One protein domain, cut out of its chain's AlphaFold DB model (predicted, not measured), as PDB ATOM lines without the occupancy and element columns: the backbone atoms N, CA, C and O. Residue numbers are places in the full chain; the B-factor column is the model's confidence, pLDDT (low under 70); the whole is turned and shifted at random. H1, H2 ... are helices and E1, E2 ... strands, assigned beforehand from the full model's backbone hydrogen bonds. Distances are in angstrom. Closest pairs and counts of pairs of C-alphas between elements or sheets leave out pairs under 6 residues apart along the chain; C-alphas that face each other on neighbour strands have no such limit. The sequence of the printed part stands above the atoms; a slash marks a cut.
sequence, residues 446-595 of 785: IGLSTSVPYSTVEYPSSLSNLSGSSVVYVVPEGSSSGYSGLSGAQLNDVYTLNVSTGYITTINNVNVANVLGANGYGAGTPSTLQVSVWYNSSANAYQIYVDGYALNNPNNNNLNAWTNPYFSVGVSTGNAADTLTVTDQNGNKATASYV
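What this domain is: This is residues 446 to 595 of the 785 residues of an uncharacterized protein of Alicyclobacillus acidocaldarius subsp. acidocaldarius (strain ATCC 27009 / DSM 446 / BCRC 14685 / JCM 5260 / KCTC 1825 / NBRC 15652 / NCIMB 11725 / NRRL B-14509 / 104-IA) (UniProt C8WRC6). Two strongly twisted sheets lie face to face as a sandwich, their strands running nearly in line: a six-stranded sheet, curled like part of a barrel, and a smaller four-stranded one. One short helix, H1, sits beside the edge strand E5 of the smaller sheet, and long loops join several strands. The printed part has 150 residues, in the order E1 E2 E3 E4 E5 H1 E6 E7 E8 E9 E10, with under half of them, 69, in named elements; the class is mostly strand. The larger sheet runs E2 E10 E9 E4 E6 E7 and is mixed; the smaller runs E1 E3 E8 E5, antiparallel throughout. The whole is compact, with a radius of gyration of the C-alphas of 14.9 A and spans of 44 by 36 by 27 A.

Where its parts are: Start with the larger sheet: E2 is residues 462 to 466, E10 589 to 594, E9 578 to 584 over 19.5 A, E4 492 to 499 over 22.8 A, E6 528 to 536 over 26.0 A, and E7 541 to 546 over 17.0 A. Find C-alpha 528 at (-21.264, 5.417, -43.708); from there E6 runs to C-alpha 536 at (-43.614, 12.057, -55.188). In the smaller sheet E1 is residues 446 to 449, E3 471 to 477 over 18.9 A, E8 567 to 572 over 16.7 A, and E5 503 to 507. H1 is residues 512 to 517, 8.2 A long.

How they stand to each other: Look first at E4 and E6, antiparallel, where N 495 and O 531 are 2.8 A apart. On the other side of E4 is E9, also antiparallel, with N 498 and O 581 at 2.9 A. E9 and E10 form a hairpin, with N 582 and O 590 at 2.8 A. At one edge E2 is parallel to E10, with N 463 and O 591 at 2.8 A; at the other edge E6 and E7 form a hairpin, with N 534 and O 543 at 2.8 A. In the other sheet, antiparallel E3 and E8 have N 472 and O 569 at 2.9 A. The two sheets' facing parts are 6.1 A apart centre to centre; the closest C-alphas of E1 and E10 are those of Ile 446 and Ala 590, 5.8 A. H1 stands at the smaller sheet's level, at a height of 3.1 A; Thr 506 of E5 and Val 512 have the closest C-alphas, 5.2 A. In H1 every O i to N i+4 pair is within hydrogen-bond range.

The domain as a whole: The farthest C-alphas, those of Ser 538 and Asn 575, are 45.4 A apart. The printed part has no cut. The long links are E1 to E2, E3 to E4 and E7 to E8, the last with 20 residues. The mean pLDDT of the printed part is 74.3, and 42 residues are under 70, among them residues 477 to 491, 516 to 525 and 553 to 561.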
ATOM      1  N   ILE A 446     -37.539  -3.125 -40.534       76.19
ATOM      2  CA  ILE A 446     -36.745  -3.062 -41.765       76.19
ATOM      3  C   ILE A 446     -36.474  -4.495 -42.207       76.19
ATOM      4  O   ILE A 446     -35.904  -5.279 -41.444       76.19
ATOM      5  N   GLY A 447     -36.854  -4.815 -43.438       77.00
ATOM      6  CA  GLY A 447     -36.586  -6.105 -44.060       77.00
ATOM      7  C   GLY A 447     -35.393  -6.047 -45.014       77.00
ATOM      8  O   GLY A 447     -35.146  -5.017 -45.649       77.00
ATOM      9  N   LEU A 448     -34.655  -7.152 -45.141       79.19
ATOM     10  CA  LEU A 448     -33.556  -7.297 -46.098       79.19
ATOM     11  C   LEU A 448     -33.789  -8.471 -47.055       79.19
ATOM     12  O   LEU A 448     -34.271  -9.532 -46.667       79.19
ATOM     13  N   SER A 449     -33.381  -8.306 -48.314       77.31
ATOM     14  CA  SER A 449     -33.430  -9.361 -49.337       77.31
ATOM     15  C   SER A 449     -32.190  -9.325 -50.227       77.31
ATOM     16  O   SER A 449     -31.669  -8.253 -50.510       77.31
ATOM     17  N   THR A 450     -31.729 -10.469 -50.736       73.31
ATOM     18  CA  THR A 450     -30.708 -10.512 -51.809       73.31
ATOM     19  C   THR A 450     -31.319 -10.532 -53.212       73.31
ATOM     20  O   THR A 450     -30.607 -10.577 -54.210       73.31
ATOM     21  N   SER A 451     -32.647 -10.547 -53.303       74.12
ATOM     22  CA  SER A 451     -33.406 -10.536 -54.553       74.12
ATOM     23  C   SER A 451     -34.374  -9.359 -54.578       74.12
ATOM     24  O   SER A 451     -34.717  -8.810 -53.527       74.12
ATOM     25  N   VAL A 452     -34.806  -8.970 -55.779       73.75
ATOM     26  CA  VAL A 452     -35.776  -7.886 -55.954       73.75
ATOM     27  C   VAL A 452     -37.034  -8.198 -55.129       73.75
ATOM     28  O   VAL A 452     -37.623  -9.261 -55.330       73.75
ATOM     29  N   PRO A 453     -37.438  -7.315 -54.202       71.62
ATOM     30  CA  PRO A 453     -38.593  -7.560 -53.354       71.62
ATOM     31  C   PRO A 453     -39.910  -7.665 -54.143       71.62
ATOM     32  O   PRO A 453     -40.131  -6.916 -55.094       71.62
ATOM     33  N   TYR A 454     -40.803  -8.557 -53.708       64.62
ATOM     34  CA  TYR A 454     -42.164  -8.736 -54.219       64.62
ATOM     35  C   TYR A 454     -43.193  -8.396 -53.131       64.62
ATOM     36  O   TYR A 454     -42.927  -8.498 -51.936       64.62
ATOM     37  N   SER A 455     -44.398  -8.005 -53.549       57.38
ATOM     38  CA  SER A 455     -45.372  -7.264 -52.733       57.38
ATOM     39  C   SER A 455     -46.058  -8.031 -51.584       57.38
ATOM     40  O   SER A 455     -46.936  -7.477 -50.924       57.38
ATOM     41  N   THR A 456     -45.731  -9.298 -51.334       57.94
ATOM     42  CA  THR A 456     -46.486 -10.154 -50.389       57.94
ATOM     43  C   THR A 456     -45.620 -10.949 -49.415       57.94
ATOM     44  O   THR A 456     -46.138 -11.841 -48.750       57.94
ATOM     45  N   VAL A 457     -44.318 -10.672 -49.339       55.81
ATOM     46  CA  VAL A 457     -43.370 -11.473 -48.552       55.81
ATOM     47  C   VAL A 457     -42.822 -10.646 -47.398       55.81
ATOM     48  O   VAL A 457     -42.447  -9.493 -47.591       55.81
ATOM     49  N   GLU A 458     -42.801 -11.239 -46.208       65.50
ATOM     50  CA  GLU A 458     -42.115 -10.703 -45.031       65.50
ATOM     51  C   GLU A 458     -40.614 -10.969 -45.169       65.50
ATOM     52  O   GLU A 458     -40.206 -12.082 -45.520       65.50
ATOM     53  N   TYR A 459     -39.791  -9.949 -44.932       74.81
ATOM     54  CA  TYR A 459     -38.350 -10.042 -45.125       74.81
ATOM     55  C   TYR A 459     -37.632 -10.084 -43.776       74.81
ATOM     56  O   TYR A 459     -37.978  -9.353 -42.847       74.81
ATOM     57  N   PRO A 460     -36.594 -10.922 -43.630       75.06
ATOM     58  CA  PRO A 460     -35.877 -11.008 -42.371       75.06
ATOM     59  C   PRO A 460     -35.149  -9.691 -42.069       75.06
ATOM     60  O   PRO A 460     -34.565  -9.065 -42.955       75.06
ATOM     61  N   SER A 461     -35.099  -9.316 -40.792       79.88
ATOM     62  CA  SER A 461     -34.295  -8.186 -40.300       79.88
ATOM     63  C   SER A 461     -32.792  -8.489 -40.252       79.88
ATOM     64  O   SER A 461     -31.984  -7.613 -39.945       79.88
ATOM     65  N   SER A 462     -32.385  -9.724 -40.563       84.19
ATOM     66  CA  SER A 462     -30.975 -10.078 -40.704       84.19
ATOM     67  C   SER A 462     -30.713 -11.050 -41.852       84.19
ATOM     68  O   SER A 462     -31.452 -12.011 -42.056       84.19
ATOM     69  N   LEU A 463     -29.630 -10.804 -42.587       81.88
ATOM     70  CA  LEU A 463     -29.047 -11.712 -43.572       81.88
ATOM     71  C   LEU A 463     -27.636 -12.094 -43.122       81.88
ATOM     72  O   LEU A 463     -26.909 -11.278 -42.555       81.88
ATOM     73  N   SER A 464     -27.226 -13.327 -43.397       81.00
ATOM     74  CA  SER A 464     -25.892 -13.830 -43.069       81.00
ATOM     75  C   SER A 464     -25.296 -14.606 -44.240       81.00
ATOM     76  O   SER A 464     -26.005 -14.990 -45.171       81.00
ATOM     77  N   ASN A 465     -23.979 -14.826 -44.190       73.12
ATOM     78  CA  ASN A 465     -23.221 -15.568 -45.202       73.12
ATOM     79  C   ASN A 465     -23.328 -14.974 -46.616       73.12
ATOM     80  O   ASN A 465     -23.330 -15.699 -47.611       73.12
ATOM     81  N   LEU A 466     -23.409 -13.644 -46.710       77.38
ATOM     82  CA  LEU A 466     -23.375 -12.957 -47.996       77.38
ATOM     83  C   LEU A 466     -21.951 -12.952 -48.559       77.38
ATOM     84  O   LEU A 466     -20.980 -12.774 -47.822       77.38
ATOM     85  N   SER A 467     -21.827 -13.122 -49.875       72.50
ATOM     86  CA  SER A 467     -20.549 -12.942 -50.567       72.50
ATOM     87  C   SER A 467     -20.213 -11.453 -50.677       72.50
ATOM     88  O   SER A 467     -21.119 -10.624 -50.773       72.50
ATOM     89  N   GLY A 468     -18.923 -11.111 -50.741       66.38
ATOM     90  CA  GLY A 468     -18.438  -9.721 -50.781       66.38
ATOM     91  C   GLY A 468     -18.907  -8.852 -51.958       66.38
ATOM     92  O   GLY A 468     -18.598  -7.666 -51.979       66.38
ATOM     93  N   SER A 469     -19.643  -9.418 -52.922       68.06
ATOM     94  CA  SER A 469     -20.259  -8.731 -54.070       68.06
ATOM     95  C   SER A 469     -21.797  -8.746 -54.052       68.06
ATOM     96  O   SER A 469     -22.434  -8.319 -55.017       68.06
ATOM     97  N   SER A 470     -22.419  -9.252 -52.981       76.75
ATOM     98  CA  SER A 470     -23.877  -9.374 -52.887       76.75
ATOM     99  C   SER A 470     -24.563  -8.008 -52.789       76.75
ATOM    100  O   SER A 470     -24.203  -7.165 -51.962       76.75
ATOM    101  N   VAL A 471     -25.608  -7.828 -53.598       81.38
ATOM    102  CA  VAL A 471     -26.519  -6.682 -53.522       81.38
ATOM    103  C   VAL A 471     -27.611  -6.982 -52.496       81.38
ATOM    104  O   VAL A 471     -28.262  -8.022 -52.569       81.38
ATOM    105  N   VAL A 472     -27.820  -6.061 -51.556       86.44
ATOM    106  CA  VAL A 472     -28.855  -6.167 -50.520       86.44
ATOM    107  C   VAL A 472     -29.937  -5.130 -50.778       86.44
ATOM    108  O   VAL A 472     -29.654  -3.944 -50.881       86.44
ATOM    109  N   TYR A 473     -31.183  -5.569 -50.875       87.62
ATOM    110  CA  TYR A 473     -32.355  -4.712 -50.970       87.62
ATOM    111  C   TYR A 473     -32.860  -4.382 -49.568       87.62
ATOM    112  O   TYR A 473     -33.067  -5.286 -48.760       87.62
ATOM    113  N   VAL A 474     -33.061  -3.093 -49.304       85.50
ATOM    114  CA  VAL A 474     -33.654  -2.561 -48.076       85.50
ATOM    115  C   VAL A 474     -35.135  -2.327 -48.324       85.50
ATOM    116  O   VAL A 474     -35.504  -1.540 -49.199       85.50
ATOM    117  N   VAL A 475     -35.975  -3.022 -47.561       81.75
ATOM    118  CA  VAL A 475     -37.432  -2.985 -47.684       81.75
ATOM    119  C   VAL A 475     -38.029  -2.235 -46.489       81.75
ATOM    120  O   VAL A 475     -37.830  -2.666 -45.351       81.75
ATOM    121  N   PRO A 476     -38.773  -1.137 -46.713       72.88
ATOM    122  CA  PRO A 476     -39.581  -0.517 -45.664       72.88
ATOM    123  C   PRO A 476     -40.762  -1.438 -45.307       72.88
ATOM    124  O   PRO A 476     -41.579  -1.724 -46.184       72.88
ATOM    125  N   GLU A 477     -40.896  -1.891 -44.054       61.16
ATOM    126  CA  GLU A 477     -42.066  -2.668 -43.606       61.16
ATOM    127  C   GLU A 477     -43.025  -1.795 -42.772       61.16
ATOM    128  O   GLU A 477     -42.772  -1.437 -41.617       61.16
ATOM    129  N   GLY A 478     -44.157  -1.421 -43.379       59.28
ATOM    130  CA  GLY A 478     -45.252  -0.731 -42.691       59.28
ATOM    131  C   GLY A 478     -46.032  -1.662 -41.750       59.28
ATOM    132  O   GLY A 478     -46.114  -2.866 -41.970       59.28
ATOM    133  N   SER A 479     -46.656  -1.102 -40.710       42.09
ATOM    134  CA  SER A 479     -47.312  -1.844 -39.616       42.09
ATOM    135  C   SER A 479     -48.671  -2.491 -39.941       42.09
ATOM    136  O   SER A 479     -49.319  -3.020 -39.038       42.09
ATOM    137  N   SER A 480     -49.133  -2.502 -41.196       45.62
ATOM    138  CA  SER A 480     -50.435  -3.087 -41.542       45.62
ATOM    139  C   SER A 480     -50.453  -3.730 -42.930       45.62
ATOM    140  O   SER A 480     -50.660  -3.051 -43.928       45.62
ATOM    141  N   SER A 481     -50.269  -5.053 -42.959       42.69
ATOM    142  CA  SER A 481     -50.747  -5.996 -43.986       42.69
ATOM    143  C   SER A 481     -50.653  -5.544 -45.455       42.69
ATOM    144  O   SER A 481     -51.621  -5.041 -46.027       42.69
ATOM    145  N   GLY A 482     -49.524  -5.861 -46.093       50.12
ATOM    146  CA  GLY A 482     -49.337  -5.785 -47.543       50.12
ATOM    147  C   GLY A 482     -48.660  -4.499 -48.011       50.12
ATOM    148  O   GLY A 482     -48.804  -3.445 -47.405       50.12
ATOM    149  N   TYR A 483     -47.921  -4.603 -49.117       50.06
ATOM    150  CA  TYR A 483     -47.256  -3.517 -49.852       50.06
ATOM    151  C   TYR A 483     -48.239  -2.464 -50.415       50.06
ATOM    152  O   TYR A 483     -48.137  -2.053 -51.572       50.06
ATOM    153  N   SER A 484     -49.195  -1.956 -49.638       47.03
ATOM    154  CA  SER A 484     -49.671  -0.602 -49.895       47.03
ATOM    155  C   SER A 484     -48.502   0.294 -49.519       47.03
ATOM    156  O   SER A 484     -48.361   0.687 -48.361       47.03
ATOM    157  N   GLY A 485     -47.601   0.492 -50.491       52.22
ATOM    158  CA  GLY A 485     -46.421   1.331 -50.370       52.22
ATOM    159  C   GLY A 485     -46.793   2.668 -49.766       52.22
ATOM    160  O   GLY A 485     -47.971   3.008 -49.722       52.22
ATOM    161  N   LEU A 486     -45.787   3.399 -49.299       53.84
ATOM    162  CA  LEU A 486     -45.903   4.759 -48.791       53.84
ATOM    163  C   LEU A 486     -46.998   5.542 -49.557       53.84
ATOM    164  O   LEU A 486     -46.750   6.065 -50.640       53.84
ATOM    165  N   SER A 487     -48.235   5.526 -49.055       49.53
ATOM    166  CA  SER A 487     -49.430   5.986 -49.763       49.53
ATOM    167  C   SER A 487     -50.234   6.795 -48.769       49.53
ATOM    168  O   SER A 487     -50.606   6.337 -47.691       49.53
ATOM    169  N   GLY A 488     -50.385   8.068 -49.105       53.16
ATOM    170  CA  GLY A 488     -50.701   9.110 -48.142       53.16
ATOM    171  C   GLY A 488     -49.693  10.244 -48.270       53.16
ATOM    172  O   GLY A 488     -48.537  10.036 -48.634       53.16
ATOM    173  N   ALA A 489     -50.166  11.470 -48.073       46.03
ATOM    174  CA  ALA A 489     -49.370  12.673 -48.237       46.03
ATOM    175  C   ALA A 489     -48.098  12.619 -47.370       46.03
ATOM    176  O   ALA A 489     -48.194  12.478 -46.158       46.03
ATOM    177  N   GLN A 490     -46.941  12.797 -48.015       52.00
ATOM    178  CA  GLN A 490     -45.611  12.971 -47.416       52.00
ATOM    179  C   GLN A 490     -45.049  11.758 -46.670       52.00
ATOM    180  O   GLN A 490     -45.243  11.591 -45.471       52.00
ATOM    181  N   LEU A 491     -44.236  10.972 -47.374       60.28
ATOM    182  CA  LEU A 491     -43.398   9.955 -46.753       60.28
ATOM    183  C   LEU A 491     -41.971  10.136 -47.262       60.28
ATOM    184  O   LEU A 491     -41.680   9.951 -48.446       60.28
ATOM    185  N   ASN A 492     -41.133  10.630 -46.355       72.38
ATOM    186  CA  ASN A 492     -39.691  10.686 -46.492       72.38
ATOM    187  C   ASN A 492     -39.117   9.763 -45.422       72.38
ATOM    188  O   ASN A 492     -39.205  10.096 -44.238       72.38
ATOM    189  N   ASP A 493     -38.563   8.632 -45.842       76.12
ATOM    190  CA  ASP A 493     -37.906   7.690 -44.945       76.12
ATOM    191  C   ASP A 493     -36.402   7.788 -45.109       76.12
ATOM    192  O   ASP A 493     -35.880   7.798 -46.225       76.12
ATOM    193  N   VAL A 494     -35.705   7.872 -43.984       80.12
ATOM    194  CA  VAL A 494     -34.268   8.079 -43.930       80.12
ATOM    195  C   VAL A 494     -33.605   6.917 -43.222       80.12
ATOM    196  O   VAL A 494     -33.975   6.521 -42.117       80.12
ATOM    197  N   TYR A 495     -32.581   6.405 -43.884       85.88
ATOM    198  CA  TYR A 495     -31.790   5.266 -43.480       85.88
ATOM    199  C   TYR A 495     -30.344   5.705 -43.315       85.88
ATOM    200  O   TYR A 495     -29.768   6.360 -44.181       85.88
ATOM    201  N   THR A 496     -29.740   5.307 -42.206       85.50
ATOM    202  CA  THR A 496     -28.295   5.347 -42.007       85.50
ATOM    203  C   THR A 496     -27.734   3.980 -42.364       85.50
ATOM    204  O   THR A 496     -28.078   2.975 -41.738       85.50
ATOM    205  N   LEU A 497     -26.876   3.946 -43.375       90.12
ATOM    206  CA  LEU A 497     -26.133   2.767 -43.794       90.12
ATOM    207  C   LEU A 497     -24.744   2.831 -43.176       90.12
ATOM    208  O   LEU A 497     -24.071   3.852 -43.290       90.12
ATOM    209  N   ASN A 498     -24.301   1.747 -42.551       90.69
ATOM    210  CA  ASN A 498     -22.962   1.651 -41.985       90.69
ATOM    211  C   ASN A 498     -22.337   0.292 -42.300       90.69
ATOM    212  O   ASN A 498     -22.932  -0.734 -41.982       90.69
ATOM    213  N   VAL A 499     -21.142   0.281 -42.883       88.88
ATOM    214  CA  VAL A 499     -20.351  -0.924 -43.145       88.88
ATOM    215  C   VAL A 499     -19.157  -0.941 -42.195       88.88
ATOM    216  O   VAL A 499     -18.441   0.049 -42.075       88.88
ATOM    217  N   SER A 500     -18.944  -2.060 -41.500       89.69
ATOM    218  CA  SER A 500     -17.947  -2.164 -40.424       89.69
ATOM    219  C   SER A 500     -16.501  -1.881 -40.845       89.69
ATOM    220  O   SER A 500     -15.791  -1.188 -40.119       89.69
ATOM    221  N   THR A 501     -16.038  -2.442 -41.967       82.12
ATOM    222  CA  THR A 501     -14.645  -2.321 -42.441       82.12
ATOM    223  C   THR A 501     -14.530  -2.117 -43.957       82.12
ATOM    224  O   THR A 501     -13.543  -1.545 -44.416       82.12
ATOM    225  N   GLY A 502     -15.537  -2.535 -44.728       84.81
ATOM    226  CA  GLY A 502     -15.678  -2.272 -46.160       84.81
ATOM    227  C   GLY A 502     -16.273  -0.899 -46.488       84.81
ATOM    228  O   GLY A 502     -16.319   0.013 -45.662       84.81
ATOM    229  N   TYR A 503     -16.743  -0.751 -47.725       86.94
ATOM    230  CA  TYR A 503     -17.337   0.494 -48.218       86.94
ATOM    231  C   TYR A 503     -18.543   0.240 -49.120       86.94
ATOM    232  O   TYR A 503     -18.678  -0.815 -49.747       86.94
ATOM    233  N   ILE A 504     -19.428   1.233 -49.194       87.88
ATOM    234  CA  ILE A 504     -20.633   1.175 -50.022       87.88
ATOM    235  C   ILE A 504     -20.254   1.580 -51.450       87.88
ATOM    236  O   ILE A 504     -19.693   2.653 -51.678       87.88
ATOM    237  N   THR A 505     -20.532   0.710 -52.421       86.31
ATOM    238  CA  THR A 505     -20.147   0.913 -53.826       86.31
ATOM    239  C   THR A 505     -21.275   1.484 -54.660       86.31
ATOM    240  O   THR A 505     -21.047   2.371 -55.486       86.31
ATOM    241  N   THR A 506     -22.495   0.984 -54.462       87.56
ATOM    242  CA  THR A 506     -23.651   1.386 -55.264       87.56
ATOM    243  C   THR A 506     -24.908   1.533 -54.424       87.56
ATOM    244  O   THR A 506     -25.104   0.802 -53.456       87.56
ATOM    245  N   ILE A 507     -25.775   2.455 -54.841       89.44
ATOM    246  CA  ILE A 507     -27.182   2.510 -54.433       89.44
ATOM    247  C   ILE A 507     -28.012   2.376 -55.707       89.44
ATOM    248  O   ILE A 507     -27.760   3.098 -56.669       89.44
ATOM    249  N   ASN A 508     -28.951   1.428 -55.769       87.44
ATOM    250  CA  ASN A 508     -29.720   1.112 -56.983       87.44
ATOM    251  C   ASN A 508     -28.849   0.940 -58.244       87.44
ATOM    252  O   ASN A 508     -29.183   1.425 -59.326       87.44
ATOM    253  N   ASN A 509     -27.712   0.253 -58.098       84.06
ATOM    254  CA  ASN A 509     -26.699   0.051 -59.146       84.06
ATOM    255  C   ASN A 509     -26.026   1.338 -59.666       84.06
ATOM    256  O   ASN A 509     -25.244   1.282 -60.614       84.06
ATOM    257  N   VAL A 510     -26.277   2.496 -59.052       82.56
ATOM    258  CA  VAL A 510     -25.572   3.746 -59.345       82.56
ATOM    259  C   VAL A 510     -24.356   3.849 -58.435       82.56
ATOM    260  O   VAL A 510     -24.473   3.722 -57.218       82.56
ATOM    261  N   ASN A 511     -23.182   4.079 -59.023       85.81
ATOM    262  CA  ASN A 511     -21.933   4.215 -58.278       85.81
ATOM    263  C   ASN A 511     -21.971   5.453 -57.364       85.81
ATOM    264  O   ASN A 511     -22.102   6.578 -57.850       85.81
ATOM    265  N   VAL A 512     -21.818   5.247 -56.053       81.94
ATOM    266  CA  VAL A 512     -21.902   6.315 -55.042       81.94
ATOM    267  C   VAL A 512     -20.806   7.367 -55.232       81.94
ATOM    268  O   VAL A 512     -21.069   8.560 -55.084       81.94
ATOM    269  N   ALA A 513     -19.601   6.962 -55.638       78.81
ATOM    270  CA  ALA A 513     -18.502   7.893 -55.884       78.81
ATOM    271  C   ALA A 513     -18.822   8.876 -57.023       78.81
ATOM    272  O   ALA A 513     -18.383  10.021 -56.980       78.81
ATOM    273  N   ASN A 514     -19.639   8.477 -58.005       78.94
ATOM    274  CA  ASN A 514     -20.070   9.377 -59.077       78.94
ATOM    275  C   ASN A 514     -21.099  10.404 -58.587       78.94
ATOM    276  O   ASN A 514     -21.085  11.547 -59.038       78.94
ATOM    277  N   VAL A 515     -21.972  10.010 -57.655       73.00
ATOM    278  CA  VAL A 515     -23.005  10.885 -57.074       73.00
ATOM    279  C   VAL A 515     -22.368  11.942 -56.168       73.00
ATOM    280  O   VAL A 515     -22.701  13.123 -56.257       73.00
ATOM    281  N   LEU A 516     -21.408  11.528 -55.334       69.31
ATOM    282  CA  LEU A 516     -20.734  12.408 -54.373       69.31
ATOM    283  C   LEU A 516     -19.582  13.210 -55.007       69.31
ATOM    284  O   LEU A 516     -19.391  14.389 -54.700       69.31
ATOM    285  N   GLY A 517     -18.831  12.599 -55.928       58.50
ATOM    286  CA  GLY A 517     -17.654  13.194 -56.569       58.50
ATOM    287  C   GLY A 517     -17.981  14.305 -57.568       58.50
ATOM    288  O   GLY A 517     -17.223  15.268 -57.671       58.50
ATOM    289  N   ALA A 518     -19.138  14.249 -58.238       56.56
ATOM    290  CA  ALA A 518     -19.619  15.346 -59.085       56.56
ATOM    291  C   ALA A 518     -19.869  16.652 -58.297       56.56
ATOM    292  O   ALA A 518     -19.919  17.724 -58.896       56.56
ATOM    293  N   ASN A 519     -19.975  16.567 -56.963       52.41
ATOM    294  CA  ASN A 519     -20.302  17.676 -56.066       52.41
ATOM    295  C   ASN A 519     -19.178  18.022 -55.065       52.41
ATOM    296  O   ASN A 519     -19.408  18.770 -54.117       52.41
ATOM    297  N   GLY A 520     -17.949  17.529 -55.272       40.94
ATOM    298  CA  GLY A 520     -16.769  17.984 -54.523       40.94
ATOM    299  C   GLY A 520     -16.395  17.187 -53.267       40.94
ATOM    300  O   GLY A 520     -15.494  17.612 -52.543       40.94
ATOM    301  N   TYR A 521     -17.006  16.024 -53.013       45.34
ATOM    302  CA  TYR A 521     -16.451  15.068 -52.048       45.34
ATOM    303  C   TYR A 521     -15.212  14.390 -52.653       45.34
ATOM    304  O   TYR A 521     -15.244  13.911 -53.786       45.34
ATOM    305  N   GLY A 522     -14.094  14.381 -51.917       45.53
ATOM    306  CA  GLY A 522     -12.860  13.710 -52.342       45.53
ATOM    307  C   GLY A 522     -13.099  12.227 -52.650       45.53
ATOM    308  O   GLY A 522     -14.022  11.630 -52.107       45.53
ATOM    309  N   ALA A 523     -12.274  11.638 -53.520       44.94
ATOM    310  CA  ALA A 523     -12.433  10.304 -54.117       44.94
ATOM    311  C   ALA A 523     -12.312   9.096 -53.146       44.94
ATOM    312  O   ALA A 523     -11.642   8.113 -53.458       44.94
ATOM    313  N   GLY A 524     -12.939   9.154 -51.970       53.56
ATOM    314  CA  GLY A 524     -13.084   8.041 -51.035       53.56
ATOM    315  C   GLY A 524     -14.516   7.512 -51.043       53.56
ATOM    316  O   GLY A 524     -15.467   8.284 -50.945       53.56
ATOM    317  N   THR A 525     -14.682   6.196 -51.160       64.44
ATOM    318  CA  THR A 525     -15.974   5.536 -50.963       64.44
ATOM    319  C   THR A 525     -16.298   5.501 -49.466       64.44
ATOM    320  O   THR A 525     -15.478   5.038 -48.671       64.44
ATOM    321  N   PRO A 526     -17.461   6.013 -49.041       74.31
ATOM    322  CA  PRO A 526     -17.777   6.106 -47.624       74.31
ATOM    323  C   PRO A 526     -18.185   4.747 -47.035       74.31
ATOM    324  O   PRO A 526     -18.892   3.951 -47.661       74.31
ATOM    325  N   SER A 527     -17.757   4.492 -45.797       82.44
ATOM    326  CA  SER A 527     -18.236   3.379 -44.962       82.44
ATOM    327  C   SER A 527     -19.576   3.693 -44.288       82.44
ATOM    328  O   SER A 527     -20.256   2.786 -43.815       82.44
ATOM    329  N   THR A 528     -19.988   4.963 -44.271       81.69
ATOM    330  CA  THR A 528     -21.264   5.417 -43.708       81.69
ATOM    331  C   THR A 528     -21.954   6.381 -44.666       81.69
ATOM    332  O   THR A 528     -21.319   7.313 -45.148       81.69
ATOM    333  N   LEU A 529     -23.245   6.171 -44.924       83.25
ATOM    334  CA  LEU A 529     -24.063   6.996 -45.819       83.25
ATOM    335  C   LEU A 529     -25.449   7.224 -45.230       83.25
ATOM    336  O   LEU A 529     -25.989   6.348 -44.551       83.25
ATOM    337  N   GLN A 530     -26.062   8.351 -45.571       84.12
ATOM    338  CA  GLN A 530     -27.485   8.572 -45.377       84.12
ATOM    339  C   GLN A 530     -28.224   8.389 -46.707       84.12
ATOM    340  O   GLN A 530     -27.898   9.021 -47.711       84.12
ATOM    341  N   VAL A 531     -29.246   7.537 -46.716       84.88
ATOM    342  CA  VAL A 531     -30.150   7.356 -47.856       84.88
ATOM    343  C   VAL A 531     -31.531   7.833 -47.454       84.88
ATOM    344  O   VAL A 531     -32.038   7.422 -46.416       84.88
ATOM    345  N   SER A 532     -32.148   8.682 -48.270       84.25
ATOM    346  CA  SER A 532     -33.549   9.067 -48.092       84.25
ATOM    347  C   SER A 532     -34.388   8.650 -49.290       84.25
ATOM    348  O   SER A 532     -33.953   8.788 -50.434       84.25
ATOM    349  N   VAL A 533     -35.574   8.111 -49.020       85.25
ATOM    350  CA  VAL A 533     -36.555   7.687 -50.018       85.25
ATOM    351  C   VAL A 533     -37.778   8.579 -49.878       85.25
ATOM    352  O   VAL A 533     -38.453   8.574 -48.852       85.25
ATOM    353  N   TRP A 534     -38.060   9.352 -50.921       82.12
ATOM    354  CA  TRP A 534     -39.134  10.335 -50.953       82.12
ATOM    355  C   TRP A 534     -40.215   9.936 -51.954       82.12
ATOM    356  O   TRP A 534     -39.924   9.740 -53.132       82.12
ATOM    357  N   TYR A 535     -41.472   9.848 -51.520       80.94
ATOM    358  CA  TYR A 535     -42.593   9.606 -52.433       80.94
ATOM    359  C   TYR A 535     -43.125  10.908 -53.052       80.94
ATOM    360  O   TYR A 535     -43.682  11.772 -52.371       80.94
ATOM    361  N   ASN A 536     -43.013  11.013 -54.374       74.25
ATOM    362  CA  ASN A 536     -43.614  12.057 -55.188       74.25
ATOM    363  C   ASN A 536     -45.037  11.658 -55.603       74.25
ATOM    364  O   ASN A 536     -45.240  10.963 -56.602       74.25
ATOM    365  N   SER A 537     -46.036  12.165 -54.883       73.62
ATOM    366  CA  SER A 537     -47.448  11.908 -55.190       73.62
ATOM    367  C   SER A 537     -47.883  12.431 -56.565       73.62
ATOM    368  O   SER A 537     -48.758  11.838 -57.189       73.62
ATOM    369  N   SER A 538     -47.266  13.506 -57.069       72.38
ATOM    370  CA  SER A 538     -47.609  14.080 -58.379       72.38
ATOM    371  C   SER A 538     -47.114  13.229 -59.551       72.38
ATOM    372  O   SER A 538     -47.780  13.154 -60.580       72.38
ATOM    373  N   ALA A 539     -45.975  12.554 -59.377       74.19
ATOM    374  CA  ALA A 539     -45.401  11.644 -60.369       74.19
ATOM    375  C   ALA A 539     -45.786  10.175 -60.128       74.19
ATOM    376  O   ALA A 539     -45.434   9.319 -60.937       74.19
ATOM    377  N   ASN A 540     -46.475   9.885 -59.017       79.12
ATOM    378  CA  ASN A 540     -46.708   8.535 -58.508       79.12
ATOM    379  C   ASN A 540     -45.417   7.691 -58.496       79.12
ATOM    380  O   ASN A 540     -45.378   6.576 -59.013       79.12
ATOM    381  N   ALA A 541     -44.337   8.269 -57.967       82.81
ATOM    382  CA  ALA A 541     -43.007   7.676 -58.030       82.81
ATOM    383  C   ALA A 541     -42.141   8.057 -56.828       82.81
ATOM    384  O   ALA A 541     -42.371   9.073 -56.184       82.81
ATOM    385  N   TYR A 542     -41.112   7.266 -56.559       81.12
ATOM    386  CA  TYR A 542     -40.137   7.478 -55.501       81.12
ATOM    387  C   TYR A 542     -38.883   8.157 -56.044       81.12
ATOM    388  O   TYR A 542     -38.419   7.824 -57.130       81.12
ATOM    389  N   GLN A 543     -38.314   9.078 -55.276       84.81
ATOM    390  CA  GLN A 543     -37.003   9.674 -55.508       84.81
ATOM    391  C   GLN A 543     -36.073   9.243 -54.379       84.81
ATOM    392  O   GLN A 543     -36.487   9.180 -53.224       84.81
ATOM    393  N   ILE A 544     -34.824   8.935 -54.710       85.44
ATOM    394  CA  ILE A 544     -33.832   8.486 -53.733       85.44
ATOM    395  C   ILE A 544     -32.732   9.531 -53.679       85.44
ATOM    396  O   ILE A 544     -32.255   9.959 -54.729       85.44
ATOM    397  N   TYR A 545     -32.323   9.917 -52.477       84.69
ATOM    398  CA  TYR A 545     -31.188  10.803 -52.266       84.69
ATOM    399  C   TYR A 545     -30.125  10.111 -51.422       84.69
ATOM    400  O   TYR A 545     -30.453   9.405 -50.470       84.69
ATOM    401  N   VAL A 546     -28.860  10.354 -51.754       81.81
ATOM    402  CA  VAL A 546     -27.684   9.887 -51.014       81.81
ATOM    403  C   VAL A 546     -26.960  11.117 -50.480       81.81
ATOM    404  O   VAL A 546     -26.555  11.972 -51.266       81.81
ATOM    405  N   ASP A 547     -26.866  11.248 -49.158       75.88
ATOM    406  CA  ASP A 547     -26.326  12.424 -48.456       75.88
ATOM    407  C   ASP A 547     -26.905  13.761 -48.967       75.88
ATOM    408  O   ASP A 547     -26.206  14.759 -49.133       75.88
ATOM    409  N   GLY A 548     -28.211  13.767 -49.264       71.69
ATOM    410  CA  GLY A 548     -28.937  14.935 -49.777       71.69
ATOM    411  C   GLY A 548     -28.860  15.144 -51.295       71.69
ATOM    412  O   GLY A 548     -29.561  16.009 -51.819       71.69
ATOM    413  N   TYR A 549     -28.086  14.341 -52.030       73.88
ATOM    414  CA  TYR A 549     -27.987  14.422 -53.490       73.88
ATOM    415  C   TYR A 549     -28.922  13.434 -54.179       73.88
ATOM    416  O   TYR A 549     -28.905  12.243 -53.875       73.88
ATOM    417  N   ALA A 550     -29.717  13.911 -55.139       80.12
ATOM    418  CA  ALA A 550     -30.644  13.064 -55.883       80.12
ATOM    419  C   ALA A 550     -29.899  12.006 -56.710       80.12
ATOM    420  O   ALA A 550     -28.966  12.305 -57.459       80.12
ATOM    421  N   LEU A 551     -30.353  10.762 -56.605       82.44
ATOM    422  CA  LEU A 551     -29.848   9.642 -57.374       82.44
ATOM    423  C   LEU A 551     -30.502   9.635 -58.761       82.44
ATOM    424  O   LEU A 551     -31.632   9.170 -58.931       82.44
ATOM    425  N   ASN A 552     -29.788  10.151 -59.762       76.88
ATOM    426  CA  ASN A 552     -30.260  10.136 -61.145       76.88
ATOM    427  C   ASN A 552     -30.328   8.693 -61.661       76.88
ATOM    428  O   ASN A 552     -29.332   7.972 -61.624       76.88
ATOM    429  N   ASN A 553     -31.489   8.278 -62.172       67.50
ATOM    430  CA  ASN A 553     -31.642   6.980 -62.824       67.50
ATOM    431  C   ASN A 553     -30.907   7.001 -64.182       67.50
ATOM    432  O   ASN A 553     -31.362   7.694 -65.093       67.50
ATOM    433  N   PRO A 554     -29.807   6.247 -64.360       56.41
ATOM    434  CA  PRO A 554     -29.013   6.289 -65.589       56.41
ATOM    435  C   PRO A 554     -29.750   5.717 -66.811       56.41
ATOM    436  O   PRO A 554     -29.336   5.962 -67.939       56.41
ATOM    437  N   ASN A 555     -30.847   4.979 -66.603       58.09
ATOM    438  CA  ASN A 555     -31.605   4.317 -67.664       58.09
ATOM    439  C   ASN A 555     -32.848   5.103 -68.114       58.09
ATOM    440  O   ASN A 555     -33.578   4.631 -68.987       58.09
ATOM    441  N   ASN A 556     -33.127   6.277 -67.534       56.47
ATOM    442  CA  ASN A 556     -34.304   7.069 -67.881       56.47
ATOM    443  C   ASN A 556     -33.959   8.558 -68.019       56.47
ATOM    444  O   ASN A 556     -33.635   9.224 -67.041       56.47
ATOM    445  N   ASN A 557     -34.099   9.096 -69.236       55.22
ATOM    446  CA  ASN A 557     -33.948  10.531 -69.512       55.22
ATOM    447  C   ASN A 557     -35.058  11.387 -68.867       55.22
ATOM    448  O   ASN A 557     -34.960  12.612 -68.866       55.22
ATOM    449  N   ASN A 558     -36.113  10.762 -68.326       51.34
ATOM    450  CA  ASN A 558     -37.104  11.412 -67.476       51.34
ATOM    451  C   ASN A 558     -36.704  11.228 -66.005       51.34
ATOM    452  O   ASN A 558     -36.828  10.147 -65.426       51.34
ATOM    453  N   LEU A 559     -36.162  12.304 -65.441       50.28
ATOM    454  CA  LEU A 559     -35.500  12.374 -64.142       50.28
ATOM    455  C   LEU A 559     -36.351  11.803 -62.985       50.28
ATOM    456  O   LEU A 559     -37.460  12.253 -62.708       50.28
ATOM    457  N   ASN A 560     -35.735  10.873 -62.247       59.03
ATOM    458  CA  ASN A 560     -35.939  10.598 -60.815       59.03
ATOM    459  C   ASN A 560     -37.130   9.736 -60.370       59.03
ATOM    460  O   ASN A 560     -37.295   9.569 -59.170       59.03
ATOM    461  N   ALA A 561     -37.928   9.151 -61.261       63.78
ATOM    462  CA  ALA A 561     -39.084   8.343 -60.856       63.78
ATOM    463  C   ALA A 561     -38.761   6.837 -60.742       63.78
ATOM    464  O   ALA A 561     -38.691   6.132 -61.750       63.78
ATOM    465  N   TRP A 562     -38.589   6.329 -59.519       78.12
ATOM    466  CA  TRP A 562     -38.572   4.894 -59.209       78.12
ATOM    467  C   TRP A 562     -39.994   4.415 -58.893       78.12
ATOM    468  O   TRP A 562     -40.765   5.133 -58.267       78.12
ATOM    469  N   THR A 563     -40.378   3.209 -59.309       79.00
ATOM    470  CA  THR A 563     -41.750   2.705 -59.084       79.00
ATOM    471  C   THR A 563     -41.944   2.045 -57.723       79.00
ATOM    472  O   THR A 563     -43.078   1.811 -57.324       79.00
ATOM    473  N   ASN A 564     -40.853   1.744 -57.014       80.06
ATOM    474  CA  ASN A 564     -40.879   0.947 -55.792       80.06
ATOM    475  C   ASN A 564     -40.222   1.696 -54.619       80.06
ATOM    476  O   ASN A 564     -39.266   2.439 -54.850       80.06
ATOM    477  N   PRO A 565     -40.694   1.479 -53.376       78.38
ATOM    478  CA  PRO A 565     -40.190   2.165 -52.183       78.38
ATOM    479  C   PRO A 565     -38.892   1.562 -51.618       78.38
ATOM    480  O   PRO A 565     -38.336   2.100 -50.667       78.38
ATOM    481  N   TYR A 566     -38.416   0.436 -52.160       87.50
ATOM    482  CA  TYR A 566     -37.159  -0.186 -51.743       87.50
ATOM    483  C   TYR A 566     -35.969   0.380 -52.527       87.50
ATOM    484  O   TYR A 566     -36.108   0.866 -53.653       87.50
ATOM    485  N   PHE A 567     -34.770   0.224 -51.972       89.50
ATOM    486  CA  PHE A 567     -33.517   0.489 -52.677       89.50
ATOM    487  C   PHE A 567     -32.526  -0.655 -52.472       89.50
ATOM    488  O   PHE A 567     -32.623  -1.405 -51.505       89.50
ATOM    489  N   SER A 568     -31.585  -0.811 -53.395       90.31
ATOM    490  CA  SER A 568     -30.509  -1.789 -53.308       90.31
ATOM    491  C   SER A 568     -29.199  -1.133 -52.893       90.31
ATOM    492  O   SER A 568     -28.921   0.007 -53.258       90.31
ATOM    493  N   VAL A 569     -28.394  -1.861 -52.130       91.06
ATOM    494  CA  VAL A 569     -27.092  -1.448 -51.616       91.06
ATOM    495  C   VAL A 569     -26.064  -2.468 -52.083       91.06
ATOM    496  O   VAL A 569     -26.151  -3.652 -51.756       91.06
ATOM    497  N   GLY A 570     -25.092  -2.006 -52.862       87.62
ATOM    498  CA  GLY A 570     -23.879  -2.758 -53.146       87.62
ATOM    499  C   GLY A 570     -22.824  -2.441 -52.097       87.62
ATOM    500  O   GLY A 570     -22.515  -1.273 -51.857       87.62
ATOM    501  N   VAL A 571     -22.259  -3.478 -51.492       87.19
ATOM    502  CA  VAL A 571     -21.134  -3.370 -50.561       87.19
ATOM    503  C   VAL A 571     -19.935  -4.039 -51.210       87.19
ATOM    504  O   VAL A 571     -20.083  -5.091 -51.823       87.19
ATOM    505  N   SER A 572     -18.762  -3.423 -51.097       83.31
ATOM    506  CA  SER A 572     -17.497  -4.097 -51.364       83.31
ATOM    507  C   SER A 572     -16.827  -4.362 -50.034       83.31
ATOM    508  O   SER A 572     -16.441  -3.435 -49.317       83.31
ATOM    509  N   THR A 573     -16.680  -5.637 -49.722       76.50
ATOM    510  CA  THR A 573     -15.942  -6.086 -48.549       76.50
ATOM    511  C   THR A 573     -14.510  -6.362 -48.971       76.50
ATOM    512  O   THR A 573     -14.269  -6.862 -50.070       76.50
ATOM    513  N   GLY A 574     -13.537  -6.031 -48.130       73.19
ATOM    514  CA  GLY A 574     -12.167  -6.483 -48.368       73.19
ATOM    515  C   GLY A 574     -12.037  -8.003 -48.185       73.19
ATOM    516  O   GLY A 574     -13.010  -8.755 -48.201       73.19
ATOM    517  N   ASN A 575     -10.823  -8.459 -47.881       69.44
ATOM    518  CA  ASN A 575     -10.562  -9.846 -47.459       69.44
ATOM    519  C   ASN A 575     -11.043 -10.147 -46.020       69.44
ATOM    520  O   ASN A 575     -10.595 -11.115 -45.409       69.44
ATOM    521  N   ALA A 576     -11.890  -9.295 -45.440       75.44
ATOM    522  CA  ALA A 576     -12.363  -9.383 -44.066       75.44
ATOM    523  C   ALA A 576     -13.889  -9.509 -44.037       75.44
ATOM    524  O   ALA A 576     -14.575  -9.120 -44.979       75.44
ATOM    525  N   ALA A 577     -14.404 -10.096 -42.956       81.69
ATOM    526  CA  ALA A 577     -15.837 -10.181 -42.738       81.69
ATOM    527  C   ALA A 577     -16.365  -8.782 -42.440       81.69
ATOM    528  O   ALA A 577     -15.740  -8.017 -41.706       81.69
ATOM    529  N   ASP A 578     -17.525  -8.474 -42.997       87.94
ATOM    530  CA  ASP A 578     -18.127  -7.155 -42.917       87.94
ATOM    531  C   ASP A 578     -19.591  -7.260 -42.532       87.94
ATOM    532  O   ASP A 578     -20.245  -8.280 -42.722       87.94
ATOM    533  N   THR A 579     -20.140  -6.202 -41.957       91.56
ATOM    534  CA  THR A 579     -21.569  -6.117 -41.678       91.56
ATOM    535  C   THR A 579     -22.087  -4.775 -42.146       91.56
ATOM    536  O   THR A 579     -21.635  -3.736 -41.668       91.56
ATOM    537  N   LEU A 580     -23.051  -4.811 -43.065       92.56
ATOM    538  CA  LEU A 580     -23.906  -3.676 -43.373       92.56
ATOM    539  C   LEU A 580     -24.980  -3.595 -42.291       92.56
ATOM    540  O   LEU A 580     -25.774  -4.515 -42.125       92.56
ATOM    541  N   THR A 581     -25.010  -2.491 -41.562       92.56
ATOM    542  CA  THR A 581     -26.081  -2.140 -40.634       92.56
ATOM    543  C   THR A 581     -26.923  -1.049 -41.274       92.56
ATOM    544  O   THR A 581     -26.410   0.023 -41.592       92.56
ATOM    545  N   VAL A 582     -28.213  -1.317 -41.440       91.12
ATOM    546  CA  VAL A 582     -29.214  -0.357 -41.901       91.12
ATOM    547  C   VAL A 582     -30.017   0.067 -40.685       91.12
ATOM    548  O   VAL A 582     -30.635  -0.771 -40.035       91.12
ATOM    549  N   THR A 583     -29.971   1.349 -40.345       86.62
ATOM    550  CA  THR A 583     -30.740   1.919 -39.232       86.62
ATOM    551  C   THR A 583     -31.727   2.927 -39.792       86.62
ATOM    552  O   THR A 583     -31.293   3.868 -40.450       86.62
ATOM    553  N   ASP A 584     -33.027   2.750 -39.574       84.25
ATOM    554  CA  ASP A 584     -33.989   3.794 -39.937       84.25
ATOM    555  C   ASP A 584     -33.906   4.973 -38.955       84.25
ATOM    556  O   ASP A 584     -33.268   4.922 -37.900       84.25
ATOM    557  N   GLN A 585     -34.578   6.061 -39.294       72.31
ATOM    558  CA  GLN A 585     -34.679   7.248 -38.447       72.31
ATOM    559  C   GLN A 585     -35.373   7.035 -37.092       72.31
ATOM    560  O   GLN A 585     -35.266   7.897 -36.223       72.31
ATOM    561  N   ASN A 586     -36.076   5.916 -36.894       72.56
ATOM    562  CA  ASN A 586     -36.706   5.558 -35.621       72.56
ATOM    563  C   ASN A 586     -35.783   4.690 -34.748       72.56
ATOM    564  O   ASN A 586     -36.127   4.359 -33.614       72.56
ATOM    565  N   GLY A 587     -34.597   4.344 -35.253       79.62
ATOM    566  CA  GLY A 587     -33.618   3.513 -34.567       79.62
ATOM    567  C   GLY A 587     -33.839   2.010 -34.745       79.62
ATOM    568  O   GLY A 587     -33.093   1.235 -34.138       79.62
ATOM    569  N   ASN A 588     -34.802   1.581 -35.572       82.88
ATOM    570  CA  ASN A 588     -34.935   0.176 -35.949       82.88
ATOM    571  C   ASN A 588     -33.735  -0.230 -36.798       82.88
ATOM    572  O   ASN A 588     -33.208   0.569 -37.571       82.88
ATOM    573  N   LYS A 589     -33.293  -1.479 -36.646       88.94
ATOM    574  CA  LYS A 589     -32.071  -1.969 -37.286       88.94
ATOM    575  C   LYS A 589     -32.328  -3.239 -38.068       88.94
ATOM    576  O   LYS A 589     -33.003  -4.139 -37.575       88.94
ATOM    577  N   ALA A 590     -31.687  -3.326 -39.225       88.50
ATOM    578  CA  ALA A 590     -31.474  -4.569 -39.937       88.50
ATOM    579  C   ALA A 590     -29.992  -4.743 -40.281       88.50
ATOM    580  O   ALA A 590     -29.274  -3.760 -40.490       88.50
ATOM    581  N   THR A 591     -29.514  -5.986 -40.321       91.06
ATOM    582  CA  THR A 591     -28.095  -6.288 -40.556       91.06
ATOM    583  C   THR A 591     -27.885  -7.302 -41.672       91.06
ATOM    584  O   THR A 591     -28.552  -8.323 -41.748       91.06
ATOM    585  N   ALA A 592     -26.905  -7.055 -42.531       88.25
ATOM    586  CA  ALA A 592     -26.443  -7.989 -43.546       88.25
ATOM    587  C   ALA A 592     -24.967  -8.299 -43.285       88.25
ATOM    588  O   ALA A 592     -24.106  -7.437 -43.461       88.25
ATOM    589  N   SER A 593     -24.681  -9.519 -42.832       87.75
ATOM    590  CA  SER A 593     -23.319  -9.984 -42.580       87.75
ATOM    591  C   SER A 593     -22.737 -10.655 -43.819       87.75
ATOM    592  O   SER A 593     -23.249 -11.657 -44.326       87.75
ATOM    593  N   TYR A 594     -21.621 -10.100 -44.260       84.38
ATOM    594  CA  TYR A 594     -20.785 -10.590 -45.330       84.38
ATOM    595  C   TYR A 594     -19.656 -11.412 -44.730       84.38
ATOM    596  O   TYR A 594     -18.949 -10.967 -43.819       84.38
ATOM    597  N   VAL A 595     -19.475 -12.624 -45.234       77.06
ATOM    598  CA  VAL A 595     -18.290 -13.404 -44.884       77.06
ATOM    599  C   VAL A 595     -17.104 -12.830 -45.647       77.06
ATOM    600  O   VAL A 595     -17.245 -12.455 -46.811       77.06
TER     601      VAL A 595